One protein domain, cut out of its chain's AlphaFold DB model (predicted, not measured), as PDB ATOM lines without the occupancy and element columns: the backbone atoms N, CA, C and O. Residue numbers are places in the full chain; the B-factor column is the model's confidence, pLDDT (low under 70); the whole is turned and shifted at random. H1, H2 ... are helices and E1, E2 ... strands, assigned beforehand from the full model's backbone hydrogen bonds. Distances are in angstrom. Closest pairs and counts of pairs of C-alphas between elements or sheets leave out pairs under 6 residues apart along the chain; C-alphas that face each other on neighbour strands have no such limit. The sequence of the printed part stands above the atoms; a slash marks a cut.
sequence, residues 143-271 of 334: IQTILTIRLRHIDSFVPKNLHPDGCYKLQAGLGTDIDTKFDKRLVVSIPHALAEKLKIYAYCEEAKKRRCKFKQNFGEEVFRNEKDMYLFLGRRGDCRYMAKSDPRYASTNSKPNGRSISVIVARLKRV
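Overview. This is residues 143 to 271 of the 334 residues of the protein "Site-specific integrase" of Parashewanella curva (UniProt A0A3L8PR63). A helical arc runs along one side of the body: a two-stranded hairpin, E1 and E2, stands at one end, and its second strand runs directly into H3, with H4 next toward the other end. The two short helices H1 and H2 lie near the middle, a long unnamed stretch winds through the body and its far end, and H5 sticks out as an arm with its residues 262 to 271 standing free. The printed part has 129 residues with five named helices and two named strands in the order H1, H2, E1, E2, H3, H4, H5; the sheet E1 - E2 is antiparallel. The class is mostly helix, though under half of the residues, 60, are in named elements. The whole is compact, with a radius of gyration of the C-alphas of 15.0 A and spans of 43 by 40 by 33 A.

Arrangement. Begin at H1, residues 143 to 147, and compare it with E1, residues 167 to 172: their closest C-alphas, of Thr 145 and Ala 172, are 7.2 A apart. Go on to H2, residues 151 to 154, which touches H3, residues 192 to 203; the closest C-alphas, of Ile 154 and Lys 199, are 6.2 A apart. Look next at the hairpin of E1 and E2, residues 186 to 191, antiparallel at 150 degrees: N 168 and O 190 are 2.8 A apart and N 188 and O 170 also 2.8 A, both within hydrogen-bond range. The closest C-alphas of E1 and H3, of Cys 167 and His 192, are 5.4 A apart. H3 and H4, residues 205 to 218, are close but not clearly touching, with the C-alphas of Tyr 201 and Ala 207 closest at 6.6 A. They run the same way at a steep tilt of 55 degrees. H5, residues 259 to 271, touches no helix, and it is only just apart from H1, with 8.4 A at the closest. In H1, H3 and H4 every O i to N i+4 pair is within hydrogen-bond range; in H5 6 of 9 are, and H2 is too short for such a pair.

Along the chain. Find C-alpha 143 at (21.531, 25.283, -5.671), where H1 begins its five residues; H2, four residues, follows from 151. E1 runs 15.1 A from C-alpha 167 to 172, and E2 15.9 A from 186 to 191. From C-alpha 192 at (4.534, 20.824, 4.820) H3 runs 17.1 A to 203. H4 covers 19.9 A from 205 to 218. H5 also covers 19.9 A, from 259 to C-alpha 271 at (12.448, 44.679, -10.175).

Size, cuts and confidence. The two C-alphas farthest apart, of Pro 164 and Asn 253, are 44.5 A apart. Without the stretch that stands free, the body spans 44 by 35 by 27 A. The links H2 to E1, E1 to E2 and H4 to H5 are long, the last with 40 residues, 219 to 258. The printed part has no cut; its mean pLDDT is 95.7, and no printed residue is under 70.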
ATOM      1  N   ILE A 143      22.072  25.265  -4.299       96.50
ATOM      2  CA  ILE A 143      21.531  25.283  -5.671       96.50
ATOM      3  C   ILE A 143      21.632  23.925  -6.385       96.50
ATOM      4  O   ILE A 143      20.663  23.482  -6.988       96.50
ATOM      5  N   GLN A 144      22.769  23.230  -6.279       96.50
ATOM      6  CA  GLN A 144      22.947  21.898  -6.871       96.50
ATOM      7  C   GLN A 144      21.957  20.871  -6.300       96.50
ATOM      8  O   GLN A 144      21.380  20.096  -7.049       96.50
ATOM      9  N   THR A 145      21.705  20.912  -4.991       98.12
ATOM     10  CA  THR A 145      20.793  20.006  -4.289       98.12
ATOM     11  C   THR A 145      19.363  20.276  -4.727       98.12
ATOM     12  O   THR A 145      18.655  19.353  -5.102       98.12
ATOM     13  N   ILE A 146      18.967  21.547  -4.799       98.50
ATOM     14  CA  ILE A 146      17.627  21.952  -5.244       98.50
ATOM     15  C   ILE A 146      17.377  21.528  -6.697       98.50
ATOM     16  O   ILE A 146      16.346  20.940  -7.020       98.50
ATOM     17  N   LEU A 147      18.326  21.812  -7.590       98.50
ATOM     18  CA  LEU A 147      18.154  21.602  -9.028       98.50
ATOM     19  C   LEU A 147      18.320  20.144  -9.474       98.50
ATOM     20  O   LEU A 147      18.064  19.847 -10.639       98.50
ATOM     21  N   THR A 148      18.724  19.247  -8.574       98.50
ATOM     22  CA  THR A 148      18.840  17.804  -8.844       98.50
ATOM     23  C   THR A 148      17.730  16.974  -8.196       98.50
ATOM     24  O   THR A 148      17.707  15.755  -8.357       98.50
ATOM     25  N   ILE A 149      16.748  17.617  -7.547       98.56
ATOM     26  CA  ILE A 149      15.520  16.951  -7.094       98.56
ATOM     27  C   ILE A 149      14.799  16.330  -8.302       98.56
ATOM     28  O   ILE A 149      14.694  16.935  -9.373       98.56
ATOM     29  N   ARG A 150      14.291  15.109  -8.118       98.06
ATOM     30  CA  ARG A 150      13.574  14.304  -9.113       98.06
ATOM     31  C   ARG A 150      12.115  14.155  -8.699       98.06
ATOM     32  O   ARG A 150      11.792  14.314  -7.522       98.06
ATOM     33  N   LEU A 151      11.243  13.806  -9.638       97.88
ATOM     34  CA  LEU A 151       9.814  13.616  -9.358       97.88
ATOM     35  C   LEU A 151       9.546  12.535  -8.302       97.88
ATOM     36  O   LEU A 151       8.770  12.769  -7.383       97.88
ATOM     37  N   ARG A 152      10.249  11.399  -8.346       97.19
ATOM     38  CA  ARG A 152      10.111  10.332  -7.335       97.19
ATOM     39  C   ARG A 152      10.385  10.801  -5.902       97.19
ATOM     40  O   ARG A 152       9.891  10.202  -4.957       97.19
ATOM     41  N   HIS A 153      11.183  11.858  -5.721       97.81
ATOM     42  CA  HIS A 153      11.445  12.417  -4.396       97.81
ATOM     43  C   HIS A 153      10.217  13.157  -3.857       97.81
ATOM     44  O   HIS A 153       9.964  13.129  -2.656       97.81
ATOM     45  N   ILE A 154       9.421  13.753  -4.744       97.81
ATOM     46  CA  ILE A 154       8.165  14.425  -4.400       97.81
ATOM     47  C   ILE A 154       7.080  13.415  -4.015       97.81
ATOM     48  O   ILE A 154       6.292  13.684  -3.114       97.81
ATOM     49  N   ASP A 155       7.103  12.212  -4.594       94.44
ATOM     50  CA  ASP A 155       6.182  11.125  -4.225       94.44
ATOM     51  C   ASP A 155       6.343  10.656  -2.772       94.44
ATOM     52  O   ASP A 155       5.444  10.028  -2.216       94.44
ATOM     53  N   SER A 156       7.471  10.978  -2.129       94.25
ATOM     54  CA  SER A 156       7.682  10.689  -0.710       94.25
ATOM     55  C   SER A 156       6.906  11.624   0.229       94.25
ATOM     56  O   SER A 156       6.798  11.323   1.418       94.25
ATOM     57  N   PHE A 157       6.331  12.724  -0.272       96.94
ATOM     58  CA  PHE A 157       5.592  13.718   0.519       96.94
ATOM     59  C   PHE A 157       4.130  13.306   0.746       96.94
ATOM     60  O   PHE A 157       3.176  13.971   0.328       96.94
ATOM     61  N   VAL A 158       3.971  12.165   1.411       96.75
ATOM     62  CA  VAL A 158       2.689  11.578   1.814       96.75
ATOM     63  C   VAL A 158       2.486  11.730   3.323       96.75
ATOM     64  O   VAL A 158       3.472  11.615   4.047       96.75
ATOM     65  N   PRO A 159       1.250  11.901   3.832       96.19
ATOM     66  CA  PRO A 159       1.002  12.203   5.249       96.19
ATOM     67  C   PRO A 159       1.713  11.280   6.251       96.19
ATOM     68  O   PRO A 159       2.208  11.747   7.267       96.19
ATOM     69  N   LYS A 160       1.860   9.986   5.927       97.12
ATOM     70  CA  LYS A 160       2.592   9.006   6.754       97.12
ATOM     71  C   LYS A 160       4.085   9.315   6.966       97.12
ATOM     72  O   LYS A 160       4.686   8.776   7.884       97.12
ATOM     73  N   ASN A 161       4.681  10.133   6.100       96.94
ATOM     74  CA  ASN A 161       6.088  10.527   6.145       96.94
ATOM     75  C   ASN A 161       6.277  11.945   6.720       96.94
ATOM     76  O   ASN A 161       7.399  12.455   6.716       96.94
ATOM     77  N   LEU A 162       5.199  12.611   7.155       97.69
ATOM     78  CA  LEU A 162       5.277  13.921   7.795       97.69
ATOM     79  C   LEU A 162       5.772  13.744   9.236       97.69
ATOM     80  O   LEU A 162       5.174  13.002  10.012       97.69
ATOM     81  N   HIS A 163       6.869  14.409   9.589       96.88
ATOM     82  CA  HIS A 163       7.401  14.354  10.947       96.88
ATOM     83  C   HIS A 163       6.636  15.292  11.900       96.88
ATOM     84  O   HIS A 163       5.998  16.245  11.442       96.88
ATOM     85  N   PRO A 164       6.726  15.072  13.230       95.81
ATOM     86  CA  PRO A 164       6.077  15.925  14.235       95.81
ATOM     87  C   PRO A 164       6.482  17.404  14.181       95.81
ATOM     88  O   PRO A 164       5.734  18.260  14.639       95.81
ATOM     89  N   ASP A 165       7.639  17.717  13.595       91.75
ATOM     90  CA  ASP A 165       8.113  19.086  13.365       91.75
ATOM     91  C   ASP A 165       7.459  19.766  12.144       91.75
ATOM     92  O   ASP A 165       7.905  20.823  11.700       91.75
ATOM     93  N   GLY A 166       6.424  19.150  11.561       96.12
ATOM     94  CA  GLY A 166       5.697  19.681  10.411       96.12
ATOM     95  C   GLY A 166       6.488  19.638   9.102       96.12
ATOM     96  O   GLY A 166       6.100  20.293   8.130       96.12
ATOM     97  N   CYS A 167       7.587  18.878   9.051       97.56
ATOM     98  CA  CYS A 167       8.453  18.780   7.882       97.56
ATOM     99  C   CYS A 167       8.517  17.357   7.310       97.56
ATOM    100  O   CYS A 167       8.486  16.355   8.022       97.56
ATOM    101  N   TYR A 168       8.700  17.260   5.996       98.38
ATOM    102  CA  TYR A 168       9.150  16.037   5.336       98.38
ATOM    103  C   TYR A 168      10.680  15.977   5.327       98.38
ATOM    104  O   TYR A 168      11.351  16.999   5.164       98.38
ATOM    105  N   LYS A 169      11.251  14.777   5.468       96.94
ATOM    106  CA  LYS A 169      12.706  14.564   5.488       96.94
ATOM    107  C   LYS A 169      13.195  14.059   4.138       96.94
ATOM    108  O   LYS A 169      13.072  12.879   3.818       96.94
ATOM    109  N   LEU A 170      13.776  14.957   3.346       97.31
ATOM    110  CA  LEU A 170      14.332  14.627   2.039       97.31
ATOM    111  C   LEU A 170      15.821  14.272   2.160       97.31
ATOM    112  O   LEU A 170      16.655  15.130   2.441       97.31
ATOM    113  N   GLN A 171      16.160  13.006   1.923       97.12
ATOM    114  CA  GLN A 171      17.546  12.528   1.936       97.12
ATOM    115  C   GLN A 171      18.301  13.012   0.688       97.12
ATOM    116  O   GLN A 171      17.869  12.772  -0.442       97.12
ATOM    117  N   ALA A 172      19.454  13.653   0.876       97.19
ATOM    118  CA  ALA A 172      20.298  14.158  -0.203       97.19
ATOM    119  C   ALA A 172      21.758  13.700  -0.064       97.19
ATOM    120  O   ALA A 172      22.275  13.543   1.045       97.19
ATOM    121  N   GLY A 173      22.441  13.542  -1.198       95.56
ATOM    122  CA  GLY A 173      23.850  13.176  -1.286       95.56
ATOM    123  C   GLY A 173      24.059  11.748  -1.774       95.56
ATOM    124  O   GLY A 173      23.281  11.212  -2.564       95.56
ATOM    125  N   LEU A 174      25.154  11.133  -1.325       92.38
ATOM    126  CA  LEU A 174      25.569   9.817  -1.802       92.38
ATOM    127  C   LEU A 174      24.446   8.770  -1.679       92.38
ATOM    128  O   LEU A 174      24.049   8.416  -0.568       92.38
ATOM    129  N   GLY A 175      24.009   8.235  -2.822       92.88
ATOM    130  CA  GLY A 175      23.002   7.174  -2.916       92.88
ATOM    131  C   GLY A 175      21.556   7.644  -3.106       92.88
ATOM    132  O   GLY A 175      20.666   6.804  -3.059       92.88
ATOM    133  N   THR A 176      21.296   8.944  -3.311       94.69
ATOM    134  CA  THR A 176      19.918   9.464  -3.468       94.69
ATOM    135  C   THR A 176      19.627  10.113  -4.827       94.69
ATOM    136  O   THR A 176      18.500  10.528  -5.080       94.69
ATOM    137  N   ASP A 177      20.623  10.216  -5.713       95.81
ATOM    138  CA  ASP A 177      20.609  10.982  -6.977       95.81
ATOM    139  C   ASP A 177      20.303  12.483  -6.843       95.81
ATOM    140  O   ASP A 177      20.105  13.168  -7.853       95.81
ATOM    141  N   ILE A 178      20.286  13.001  -5.613       97.94
ATOM    142  CA  ILE A 178      20.318  14.431  -5.323       97.94
ATOM    143  C   ILE A 178      21.759  14.795  -4.986       97.94
ATOM    144  O   ILE A 178      22.300  14.352  -3.971       97.94
ATOM    145  N   ASP A 179      22.371  15.641  -5.806       97.69
ATOM    146  CA  ASP A 179      23.767  16.015  -5.631       97.69
ATOM    147  C   ASP A 179      23.945  16.960  -4.435       97.69
ATOM    148  O   ASP A 179      23.191  17.914  -4.204       97.69
ATOM    149  N   THR A 180      25.014  16.736  -3.678       96.12
ATOM    150  CA  THR A 180      25.430  17.590  -2.562       96.12
ATOM    151  C   THR A 180      26.914  17.924  -2.666       96.12
ATOM    152  O   THR A 180      27.663  17.392  -3.490       96.12
ATOM    153  N   LYS A 181      27.366  18.874  -1.839       90.56
ATOM    154  CA  LYS A 181      28.751  19.344  -1.893       90.56
ATOM    155  C   LYS A 181      29.637  18.224  -1.360       90.56
ATOM    156  O   LYS A 181      29.447  17.790  -0.226       90.56
ATOM    157  N   PHE A 182      30.578  17.773  -2.187       87.00
ATOM    158  CA  PHE A 182      31.459  16.637  -1.888       87.00
ATOM    159  C   PHE A 182      30.705  15.336  -1.561       87.00
ATOM    160  O   PHE A 182      31.190  14.542  -0.763       87.00
ATOM    161  N   ASP A 183      29.508  15.143  -2.131       89.25
ATOM    162  CA  ASP A 183      28.661  13.957  -1.912       89.25
ATOM    163  C   ASP A 183      28.294  13.710  -0.435       89.25
ATOM    164  O   ASP A 183      27.921  12.602  -0.037       89.25
ATOM    165  N   LYS A 184      28.358  14.762   0.396       90.56
ATOM    166  CA  LYS A 184      27.975  14.704   1.807       90.56
ATOM    167  C   LYS A 184      26.504  14.316   1.942       90.56
ATOM    168  O   LYS A 184      25.633  14.982   1.385       90.56
ATOM    169  N   ARG A 185      26.228  13.282   2.734       93.88
ATOM    170  CA  ARG A 185      24.858  12.922   3.107       93.88
ATOM    171  C   ARG A 185      24.286  13.984   4.042       93.88
ATOM    172  O   ARG A 185      24.935  14.344   5.026       93.88
ATOM    173  N   LEU A 186      23.108  14.501   3.717       94.75
ATOM    174  CA  LEU A 186      22.366  15.429   4.568       94.75
ATOM    175  C   LEU A 186      20.860  15.245   4.381       94.75
ATOM    176  O   LEU A 186      20.408  14.751   3.349       94.75
ATOM    177  N   VAL A 187      20.094  15.664   5.383       95.94
ATOM    178  CA  VAL A 187      18.632  15.621   5.361       95.94
ATOM    179  C   VAL A 187      18.116  17.040   5.202       95.94
ATOM    180  O   VAL A 187      18.381  17.891   6.046       95.94
ATOM    181  N   VAL A 188      17.387  17.296   4.120       96.88
ATOM    182  CA  VAL A 188      16.714  18.575   3.896       96.88
ATOM    183  C   VAL A 188      15.309  18.478   4.486       96.88
ATOM    184  O   VAL A 188      14.496  17.678   4.024       96.88
ATOM    185  N   SER A 189      15.027  19.272   5.517       97.06
ATOM    186  CA  SER A 189      13.683  19.386   6.096       97.06
ATOM    187  C   SER A 189      12.835  20.295   5.210       97.06
ATOM    188  O   SER A 189      13.119  21.483   5.115       97.06
ATOM    189  N   ILE A 190      11.823  19.740   4.541       98.19
ATOM    190  CA  ILE A 190      10.897  20.490   3.684       98.19
ATOM    191  C   ILE A 190       9.609  20.752   4.475       98.19
ATOM    192  O   ILE A 190       8.900  19.784   4.765       98.19
ATOM    193  N   PRO A 191       9.264  22.010   4.806       97.81
ATOM    194  CA  PRO A 191       8.012  22.319   5.492       97.81
ATOM    195  C   PRO A 191       6.793  21.819   4.714       97.81
ATOM    196  O   PRO A 191       6.774  21.877   3.481       97.81
ATOM    197  N   HIS A 192       5.756  21.366   5.424       98.19
ATOM    198  CA  HIS A 192       4.534  20.824   4.820       98.19
ATOM    199  C   HIS A 192       3.955  21.741   3.729       98.19
ATOM    200  O   HIS A 192       3.725  21.297   2.606       98.19
ATOM    201  N   ALA A 193       3.814  23.039   4.019       97.75
ATOM    202  CA  ALA A 193       3.270  24.012   3.073       97.75
ATOM    203  C   ALA A 193       4.086  24.102   1.768       97.75
ATOM    204  O   ALA A 193       3.510  24.166   0.682       97.75
ATOM    205  N   LEU A 194       5.419  24.067   1.853       98.31
ATOM    206  CA  LEU A 194       6.287  24.056   0.674       98.31
ATOM    207  C   LEU A 194       6.152  22.735  -0.093       98.31
ATOM    208  O   LEU A 194       6.042  22.741  -1.318       98.31
ATOM    209  N   ALA A 195       6.104  21.602   0.610       98.44
ATOM    210  CA  ALA A 195       5.929  20.289  -0.005       98.44
ATOM    211  C   ALA A 195       4.619  20.176  -0.806       98.44
ATOM    212  O   ALA A 195       4.635  19.629  -1.911       98.44
ATOM    213  N   GLU A 196       3.511  20.742  -0.315       98.25
ATOM    214  CA  GLU A 196       2.250  20.797  -1.068       98.25
ATOM    215  C   GLU A 196       2.403  21.583  -2.379       98.25
ATOM    216  O   GLU A 196       2.017  21.094  -3.444       98.25
ATOM    217  N   LYS A 197       3.056  22.755  -2.347       98.44
ATOM    218  CA  LYS A 197       3.330  23.531  -3.570       98.44
ATOM    219  C   LYS A 197       4.194  22.745  -4.563       98.44
ATOM    220  O   LYS A 197       3.935  22.781  -5.767       98.44
ATOM    221  N   LEU A 198       5.204  22.020  -4.074       98.56
ATOM    222  CA  LEU A 198       6.077  21.195  -4.915       98.56
ATOM    223  C   LEU A 198       5.320  20.031  -5.562       98.56
ATOM    224  O   LEU A 198       5.536  19.769  -6.745       98.56
ATOM    225  N   LYS A 199       4.404  19.376  -4.834       98.12
ATOM    226  CA  LYS A 199       3.517  18.340  -5.390       98.12
ATOM    227  C   LYS A 199       2.627  18.892  -6.497       98.12
ATOM    228  O   LYS A 199       2.566  18.304  -7.575       98.12
ATOM    229  N   ILE A 200       1.992  20.041  -6.267       98.12
ATOM    230  CA  ILE A 200       1.147  20.694  -7.276       98.12
ATOM    231  C   ILE A 200       1.972  21.018  -8.524       98.12
ATOM    232  O   ILE A 200       1.572  20.688  -9.640       98.12
ATOM    233  N   TYR A 201       3.153  21.618  -8.351       98.50
ATOM    234  CA  TYR A 201       4.032  21.947  -9.471       98.50
ATOM    235  C   TYR A 201       4.500  20.704 -10.238       98.50
ATOM    236  O   TYR A 201       4.463  20.707 -11.466       98.50
ATOM    237  N   ALA A 202       4.894  19.630  -9.547       98.00
ATOM    238  CA  ALA A 202       5.385  18.396 -10.165       98.00
ATOM    239  C   ALA A 202       4.421  17.834 -11.229       98.00
ATOM    240  O   ALA A 202       4.855  17.332 -12.277       98.00
ATOM    241  N   TYR A 203       3.117  17.985 -10.988       96.38
ATOM    242  CA  TYR A 203       2.045  17.416 -11.801       96.38
ATOM    243  C   TYR A 203       1.222  18.446 -12.583       96.38
ATOM    244  O   TYR A 203       0.258  18.067 -13.253       96.38
ATOM    245  N   CYS A 204       1.612  19.722 -12.574       97.44
ATOM    246  CA  CYS A 204       0.934  20.738 -13.372       97.44
ATOM    247  C   CYS A 204       1.280  20.626 -14.867       97.44
ATOM    248  O   CYS A 204       2.311  20.071 -15.266       97.44
ATOM    249  N   GLU A 205       0.425  21.207 -15.710       97.56
ATOM    250  CA  GLU A 205       0.570  21.153 -17.169       97.56
ATOM    251  C   GLU A 205       1.880  21.768 -17.672       97.56
ATOM    252  O   GLU A 205       2.506  21.248 -18.593       97.56
ATOM    253  N   GLU A 206       2.354  22.841 -17.040       96.06
ATOM    254  CA  GLU A 206       3.618  23.477 -17.419       96.06
ATOM    255  C   GLU A 206       4.823  22.558 -17.154       96.06
ATOM    256  O   GLU A 206       5.710  22.432 -18.002       96.06
ATOM    257  N   ALA A 207       4.852  21.862 -16.012       97.25
ATOM    258  CA  ALA A 207       5.920  20.916 -15.700       97.25
ATOM    259  C   ALA A 207       5.890  19.700 -16.642       97.25
ATOM    260  O   ALA A 207       6.938  19.309 -17.168       97.25
ATOM    261  N   LYS A 208       4.698  19.162 -16.942       97.50
ATOM    262  CA  LYS A 208       4.510  18.093 -17.940       97.50
ATOM    263  C   LYS A 208       5.007  18.513 -19.324       97.50
ATOM    264  O   LYS A 208       5.788  17.786 -19.937       97.50
ATOM    265  N   LYS A 209       4.643  19.712 -19.798       97.69
ATOM    266  CA  LYS A 209       5.110  20.259 -21.087       97.69
ATOM    267  C   LYS A 209       6.633  20.337 -21.157       97.69
ATOM    268  O   LYS A 209       7.223  20.000 -22.181       97.69
ATOM    269  N   ARG A 210       7.296  20.751 -20.075       97.44
ATOM    270  CA  ARG A 210       8.768  20.806 -20.030       97.44
ATOM    271  C   ARG A 210       9.410  19.423 -20.043       97.44
ATOM    272  O   ARG A 210      10.438  19.263 -20.695       97.44
ATOM    273  N   ARG A 211       8.799  18.422 -19.400       97.12
ATOM    274  CA  ARG A 211       9.238  17.021 -19.509       97.12
ATOM    275  C   ARG A 211       9.042  16.464 -20.916       97.12
ATOM    276  O   ARG A 211       9.949  15.816 -21.426       97.12
ATOM    277  N   CYS A 212       7.936  16.789 -21.584       96.88
ATOM    278  CA  CYS A 212       7.735  16.423 -22.989       96.88
ATOM    279  C   CYS A 212       8.834  17.021 -23.881       96.88
ATOM    280  O   CYS A 212       9.448  16.304 -24.663       96.88
ATOM    281  N   LYS A 213       9.171  18.306 -23.699       97.75
ATOM    282  CA  LYS A 213      10.292  18.945 -24.415       97.75
ATOM    283  C   LYS A 213      11.642  18.303 -24.102       97.75
ATOM    284  O   LYS A 213      12.466  18.167 -24.995       97.75
ATOM    285  N   PHE A 214      11.882  17.909 -22.848       97.44
ATOM    286  CA  PHE A 214      13.092  17.167 -22.489       97.44
ATOM    287  C   PHE A 214      13.187  15.875 -23.306       97.44
ATOM    288  O   PHE A 214      14.209  15.635 -23.946       97.44
ATOM    289  N   LYS A 215      12.113  15.075 -23.317       96.62
ATOM    290  CA  LYS A 215      12.039  13.813 -24.064       96.62
ATOM    291  C   LYS A 215      12.277  14.037 -25.564       96.62
ATOM    292  O   LYS A 215      13.096  13.349 -26.154       96.62
ATOM    293  N   GLN A 216      11.665  15.069 -26.148       96.31
ATOM    294  CA  GLN A 216      11.876  15.450 -27.552       96.31
ATOM    295  C   GLN A 216      13.329  15.838 -27.860       96.31
ATOM    296  O   GLN A 216      13.859  15.473 -28.903       96.31
ATOM    297  N   ASN A 217      13.984  16.573 -26.959       95.44
ATOM    298  CA  ASN A 217      15.328  17.100 -27.202       95.44
ATOM    299  C   ASN A 217      16.446  16.086 -26.949       95.44
ATOM    300  O   ASN A 217      17.530  16.228 -27.512       95.44
ATOM    301  N   PHE A 218      16.226  15.121 -26.055       94.00
ATOM    302  CA  PHE A 218      17.286  14.233 -25.574       94.00
ATOM    303  C   PHE A 218      16.988  12.742 -25.754       94.00
ATOM    304  O   PHE A 218      17.900  11.940 -25.576       94.00
ATOM    305  N   GLY A 219      15.760  12.380 -26.126       92.94
ATOM    306  CA  GLY A 219      15.288  11.003 -26.253       92.94
ATOM    307  C   GLY A 219      14.455  10.554 -25.050       92.94
ATOM    308  O   GLY A 219      14.712  10.943 -23.908       92.94
ATOM    309  N   GLU A 220      13.455   9.711 -25.311       90.44
ATOM    310  CA  GLU A 220      12.569   9.152 -24.279       90.44
ATOM    311  C   GLU A 220      13.307   8.190 -23.340       90.44
ATOM    312  O   GLU A 220      13.055   8.185 -22.139       90.44
ATOM    313  N   GLU A 221      14.301   7.474 -23.866       89.25
ATOM    314  CA  GLU A 221      15.056   6.435 -23.156       89.25
ATOM    315  C   GLU A 221      16.144   6.968 -22.211       89.25
ATOM    316  O   GLU A 221      16.804   6.192 -21.519       89.25
ATOM    317  N   VAL A 222      16.361   8.291 -22.152       93.38
ATOM    318  CA  VAL A 222      17.366   8.880 -21.244       93.38
ATOM    319  C   VAL A 222      17.045   8.542 -19.794       93.38
ATOM    320  O   VAL A 222      17.945   8.214 -19.030       93.38
ATOM    321  N   PHE A 223      15.772   8.620 -19.411       93.38
ATOM    322  CA  PHE A 223      15.298   8.175 -18.108       93.38
ATOM    323  C   PHE A 223      14.218   7.126 -18.335       93.38
ATOM    324  O   PHE A 223      13.133   7.458 -18.802       93.38
ATOM    325  N   ARG A 224      14.507   5.871 -17.968       87.25
ATOM    326  CA  ARG A 224      13.575   4.742 -18.134       87.25
ATOM    327  C   ARG A 224      12.238   4.970 -17.428       87.25
ATOM    328  O   ARG A 224      11.206   4.505 -17.892       87.25
ATOM    329  N   ASN A 225      12.257   5.672 -16.296       93.12
ATOM    330  CA  ASN A 225      11.059   6.066 -15.571       93.12
ATOM    331  C   ASN A 225      10.918   7.592 -15.600       93.12
ATOM    332  O   ASN A 225      11.849   8.316 -15.248       93.12
ATOM    333  N   GLU A 226       9.729   8.099 -15.944       92.81
ATOM    334  CA  GLU A 226       9.445   9.538 -15.888       92.81
ATOM    335  C   GLU A 226       9.713  10.117 -14.493       92.81
ATOM    336  O   GLU A 226      10.171  11.253 -14.368       92.81
ATOM    337  N   LYS A 227       9.513   9.324 -13.436       95.88
ATOM    338  CA  LYS A 227       9.763   9.753 -12.061       95.88
ATOM    339  C   LYS A 227      11.246  10.025 -11.757       95.88
ATOM    340  O   LYS A 227      11.547  10.727 -10.790       95.88
ATOM    341  N   ASP A 228      12.164   9.533 -12.588       96.50
ATOM    342  CA  ASP A 228      13.598   9.830 -12.492       96.50
ATOM    343  C   ASP A 228      13.964  11.169 -13.145       96.50
ATOM    344  O   ASP A 228      15.077  11.666 -12.966       96.50
ATOM    345  N   MET A 229      13.046  11.803 -13.878       97.12
ATOM    346  CA  MET A 229      13.276  13.122 -14.463       97.12
ATOM    347  C   MET A 229      13.360  14.206 -13.383       97.12
ATOM    348  O   MET A 229      12.777  14.106 -12.299       97.12
ATOM    349  N   TYR A 230      14.098  15.273 -13.691       98.19
ATOM    350  CA  TYR A 230      14.219  16.438 -12.819       98.19
ATOM    351  C   TYR A 230      12.861  17.081 -12.539       98.19
ATOM    352  O   TYR A 230      12.047  17.253 -13.448       98.19
ATOM    353  N   LEU A 231      12.667  17.519 -11.295       98.38
ATOM    354  CA  LEU A 231      11.531  18.349 -10.911       98.38
ATOM    355  C   LEU A 231      11.565  19.685 -11.661       98.38
ATOM    356  O   LEU A 231      10.570  20.100 -12.246       98.38
ATOM    357  N   PHE A 232      12.732  20.337 -11.680       98.19
ATOM    358  CA  PHE A 232      12.916  21.648 -12.296       98.19
ATOM    359  C   PHE A 232      13.638  21.552 -13.640       98.19
ATOM    360  O   PHE A 232      14.863  21.439 -13.717       98.19
ATOM    361  N   LEU A 233      12.866  21.688 -14.714       97.50
ATOM    362  CA  LEU A 233      13.373  21.824 -16.078       97.50
ATOM    363  C   LEU A 233      13.231  23.267 -16.566       97.50
ATOM    364  O   LEU A 233      12.301  23.985 -16.188       97.50
ATOM    365  N   GLY A 234      14.153  23.704 -17.419       95.19
ATOM    366  CA  GLY A 234      14.075  24.979 -18.121       95.19
ATOM    367  C   GLY A 234      12.914  25.018 -19.118       95.19
ATOM    368  O   GLY A 234      12.304  24.004 -19.454       95.19
ATOM    369  N   ARG A 235      12.607  26.210 -19.645       93.31
ATOM    370  CA  ARG A 235      11.518  26.402 -20.628       93.31
ATOM    371  C   ARG A 235      11.727  25.604 -21.925       93.31
ATOM    372  O   ARG A 235      10.758  25.301 -22.624       93.31
ATOM    373  N   ARG A 236      12.985  25.280 -22.247       93.56
ATOM    374  CA  ARG A 236      13.382  24.451 -23.394       93.56
ATOM    375  C   ARG A 236      13.489  22.966 -23.028       93.56
ATOM    376  O   ARG A 236      13.940  22.188 -23.848       93.56
ATOM    377  N   GLY A 237      13.075  22.562 -21.826       94.12
ATOM    378  CA  GLY A 237      13.184  21.178 -21.366       94.12
ATOM    379  C   GLY A 237      14.607  20.770 -20.978       94.12
ATOM    380  O   GLY A 237      14.872  19.592 -20.831       94.12
ATOM    381  N   ASP A 238      15.540  21.704 -20.820       94.38
ATOM    382  CA  ASP A 238      16.905  21.445 -20.366       94.38
ATOM    383  C   ASP A 238      16.990  21.341 -18.834       94.38
ATOM    384  O   ASP A 238      16.281  22.035 -18.103       94.38
ATOM    385  N   CYS A 239      17.872  20.481 -18.319       95.88
ATOM    386  CA  CYS A 239      18.159  20.444 -16.887       95.88
ATOM    387  C   CYS A 239      18.952  21.694 -16.482       95.88
ATOM    388  O   CYS A 239      19.953  22.040 -17.109       95.88
ATOM    389  N   ARG A 240      18.537  22.361 -15.401       96.62
ATOM    390  CA  ARG A 240      19.215  23.573 -14.901       96.62
ATOM    391  C   ARG A 240      20.558  23.250 -14.238       96.62
ATOM    392  O   ARG A 240      21.484  24.063 -14.268       96.62
ATOM    393  N   TYR A 241      20.663  22.053 -13.670       97.69
ATOM    394  CA  TYR A 241      21.879  21.433 -13.161       97.69
ATOM    395  C   TYR A 241      21.852  19.960 -13.575       97.69
ATOM    396  O   TYR A 241      20.822  19.307 -13.418       97.69
ATOM    397  N   MET A 242      22.945  19.444 -14.128       97.62
ATOM    398  CA  MET A 242      23.040  18.040 -14.518       97.62
ATOM    399  C   MET A 242      23.663  17.245 -13.376       97.62
ATOM    400  O   MET A 242      24.849  17.393 -13.089       97.62
ATOM    401  N   ALA A 243      22.832  16.437 -12.722       97.38
ATOM    402  CA  ALA A 243      23.254  15.552 -11.642       97.38
ATOM    403  C   ALA A 243      24.310  14.554 -12.127       97.38
ATOM    404  O   ALA A 243      24.238  14.098 -13.270       97.38
ATOM    405  N   LYS A 244      25.219  14.137 -11.244       95.75
ATOM    406  CA  LYS A 244      26.205  13.079 -11.539       95.75
ATOM    407  C   LYS A 244      25.564  11.762 -11.984       95.75
ATOM    408  O   LYS A 244      26.172  11.025 -12.752       95.75
ATOM    409  N   SER A 245      24.349  11.489 -11.512       95.38
ATOM    410  CA  SER A 245      23.538  10.318 -11.861       95.38
ATOM    411  C   SER A 245      22.791  10.436 -13.193       95.38
ATOM    412  O   SER A 245      22.131   9.486 -13.604       95.38
ATOM    413  N   ASP A 246      22.840  11.585 -13.880       96.94
ATOM    414  CA  ASP A 246      22.242  11.714 -15.212       96.94
ATOM    415  C   ASP A 246      22.953  10.765 -16.195       96.94
ATOM    416  O   ASP A 246      24.178  10.842 -16.322       96.94
ATOM    417  N   PRO A 247      22.237   9.908 -16.943       95.88
ATOM    418  CA  PRO A 247      22.865   8.991 -17.898       95.88
ATOM    419  C   PRO A 247      23.690   9.691 -18.985       95.88
ATOM    420  O   PRO A 247      24.626   9.117 -19.535       95.88
ATOM    421  N   ARG A 248      23.403  10.967 -19.262       95.12
ATOM    422  CA  ARG A 248      24.153  11.791 -20.219       95.12
ATOM    423  C   ARG A 248      25.383  12.450 -19.592       95.12
ATOM    424  O   ARG A 248      26.117  13.146 -20.292       95.12
ATOM    425  N   TYR A 249      25.625  12.289 -18.289       95.19
ATOM    426  CA  TYR A 249      26.672  13.021 -17.573       95.19
ATOM    427  C   TYR A 249      28.058  12.758 -18.172       95.19
ATOM    428  O   TYR A 249      28.806  13.700 -18.434       95.19
ATOM    429  N   ALA A 250      28.399  11.498 -18.454       93.25
ATOM    430  CA  ALA A 250      29.701  11.138 -19.016       93.25
ATOM    431  C   ALA A 250      29.912  11.695 -20.437       93.25
ATOM    432  O   ALA A 250      30.994  12.194 -20.738       93.25
ATOM    433  N   SER A 251      28.874  11.673 -21.280       92.50
ATOM    434  CA  SER A 251      28.937  12.116 -22.680       92.50
ATOM    435  C   SER A 251      28.770  13.631 -22.865       92.50
ATOM    436  O   SER A 251      29.130  14.177 -23.908       92.50
ATOM    437  N   THR A 252      28.245  14.341 -21.863       92.38
ATOM    438  CA  THR A 252      28.011  15.787 -21.947       92.38
ATOM    439  C   THR A 252      29.286  16.570 -21.645       92.38
ATOM    440  O   THR A 252      29.721  16.658 -20.494       92.38
ATOM    441  N   ASN A 253      29.850  17.221 -22.666       87.00
ATOM    442  CA  ASN A 253      31.059  18.044 -22.533       87.00
ATOM    443  C   ASN A 253      30.859  19.257 -21.608       87.00
ATOM    444  O   ASN A 253      31.649  19.486 -20.693       87.00
ATOM    445  N   SER A 254      29.787  20.028 -21.821       90.31
ATOM    446  CA  SER A 254      29.468  21.225 -21.032       90.31
ATOM    447  C   SER A 254      28.207  20.999 -20.210       90.31
ATOM    448  O   SER A 254      27.098  21.307 -20.644       90.31
ATOM    449  N   LYS A 255      28.391  20.457 -19.008       94.06
ATOM    450  CA  LYS A 255      27.300  20.115 -18.094       94.06
ATOM    451  C   LYS A 255      26.635  21.382 -17.538       94.06
ATOM    452  O   LYS A 255      27.343  22.255 -17.023       94.06
ATOM    453  N   PRO A 256      25.297  21.494 -17.594       95.19
ATOM    454  CA  PRO A 256      24.566  22.505 -16.842       95.19
ATOM    455  C   PRO A 256      24.935  22.466 -15.356       95.19
ATOM    456  O   PRO A 256      24.937  21.406 -14.739       95.19
ATOM    457  N   ASN A 257      25.242  23.625 -14.780       93.38
ATOM    458  CA  ASN A 257      25.766  23.749 -13.416       93.38
ATOM    459  C   ASN A 257      25.035  24.822 -12.591       93.38
ATOM    460  O   ASN A 257      25.616  25.436 -11.700       93.38
ATOM    461  N   GLY A 258      23.769  25.102 -12.912       93.38
ATOM    462  CA  GLY A 258      22.963  26.108 -12.219       93.38
ATOM    463  C   GLY A 258      23.144  27.539 -12.732       93.38
ATOM    464  O   GLY A 258      22.487  28.444 -12.223       93.38
ATOM    465  N   ARG A 259      23.949  27.782 -13.779       90.75
ATOM    466  CA  ARG A 259      24.165  29.132 -14.344       90.75
ATOM    467  C   ARG A 259      22.878  29.845 -14.780       90.75
ATOM    468  O   ARG A 259      22.830  31.073 -14.772       90.75
ATOM    469  N   SER A 260      21.815  29.102 -15.105       93.62
ATOM    470  CA  SER A 260      20.496  29.689 -15.379       93.62
ATOM    471  C   SER A 260      19.948  30.493 -14.195       93.62
ATOM    472  O   SER A 260      19.197  31.439 -14.400       93.62
ATOM    473  N   ILE A 261      20.320  30.144 -12.960       96.44
ATOM    474  CA  ILE A 261      19.860  30.847 -11.758       96.44
ATOM    475  C   ILE A 261      20.494  32.230 -11.653       96.44
ATOM    476  O   ILE A 261      19.813  33.176 -11.276       96.44
ATOM    477  N   SER A 262      21.743  32.409 -12.091       93.69
ATOM    478  CA  SER A 262      22.358  33.741 -12.169       93.69
ATOM    479  C   SER A 262      21.592  34.678 -13.111       93.69
ATOM    480  O   SER A 262      21.527  35.879 -12.859       93.69
ATOM    481  N   VAL A 263      20.971  34.142 -14.170       94.62
ATOM    482  CA  VAL A 263      20.105  34.920 -15.076       94.62
ATOM    483  C   VAL A 263      18.815  35.344 -14.369       94.62
ATOM    484  O   VAL A 263      18.391  36.486 -14.520       94.62
ATOM    485  N   ILE A 264      18.223  34.459 -13.559       96.44
ATOM    486  CA  ILE A 264      17.042  34.785 -12.741       96.44
ATOM    487  C   ILE A 264      17.398  35.860 -11.710       96.44
ATOM    488  O   ILE A 264      16.689  36.853 -11.609       96.44
ATOM    489  N   VAL A 265      18.534  35.725 -11.016       96.88
ATOM    490  CA  VAL A 265      19.040  36.736 -10.070       96.88
ATOM    491  C   VAL A 265      19.254  38.088 -10.756       96.88
ATOM    492  O   VAL A 265      18.871  39.121 -10.214       96.88
ATOM    493  N   ALA A 266      19.820  38.110 -11.965       95.69
ATOM    494  CA  ALA A 266      19.979  39.348 -12.727       95.69
ATOM    495  C   ALA A 266      18.629  39.986 -13.098       95.69
ATOM    496  O   ALA A 266      18.532  41.209 -13.157       95.69
ATOM    497  N   ARG A 267      17.589  39.173 -13.333       95.81
ATOM    498  CA  ARG A 267      16.228  39.653 -13.596       95.81
ATOM    499  C   ARG A 267      15.559  40.177 -12.322       95.81
ATOM    500  O   ARG A 267      14.977  41.252 -12.372       95.81
ATOM    501  N   LEU A 268      15.732  39.494 -11.186       96.50
ATOM    502  CA  LEU A 268      15.273  39.950  -9.865       96.50
ATOM    503  C   LEU A 268      15.815  41.341  -9.539       96.50
ATOM    504  O   LEU A 268      15.056  42.230  -9.178       96.50
ATOM    505  N   LYS A 269      17.112  41.574  -9.760       94.56
ATOM    506  CA  LYS A 269      17.746  42.877  -9.497       94.56
ATOM    507  C   LYS A 269      17.142  44.053 -10.272       94.56
ATOM    508  O   LYS A 269      17.355  45.186  -9.867       94.56
ATOM    509  N   ARG A 270      16.416  43.811 -11.371       93.94
ATOM    510  CA  ARG A 270      15.748  44.876 -12.143       93.94
ATOM    511  C   ARG A 270      14.413  45.305 -11.544       93.94
ATOM    512  O   ARG A 270      13.983  46.416 -11.816       93.94
ATOM    513  N   VAL A 271      13.759  44.419 -10.795       94.56
ATOM    514  CA  VAL A 271      12.448  44.679 -10.175       94.56
ATOM    515  C   VAL A 271      12.557  44.946  -8.675       94.56
ATOM    516  O   VAL A 271      11.650  45.511  -8.076       94.56
TER     517      VAL A 271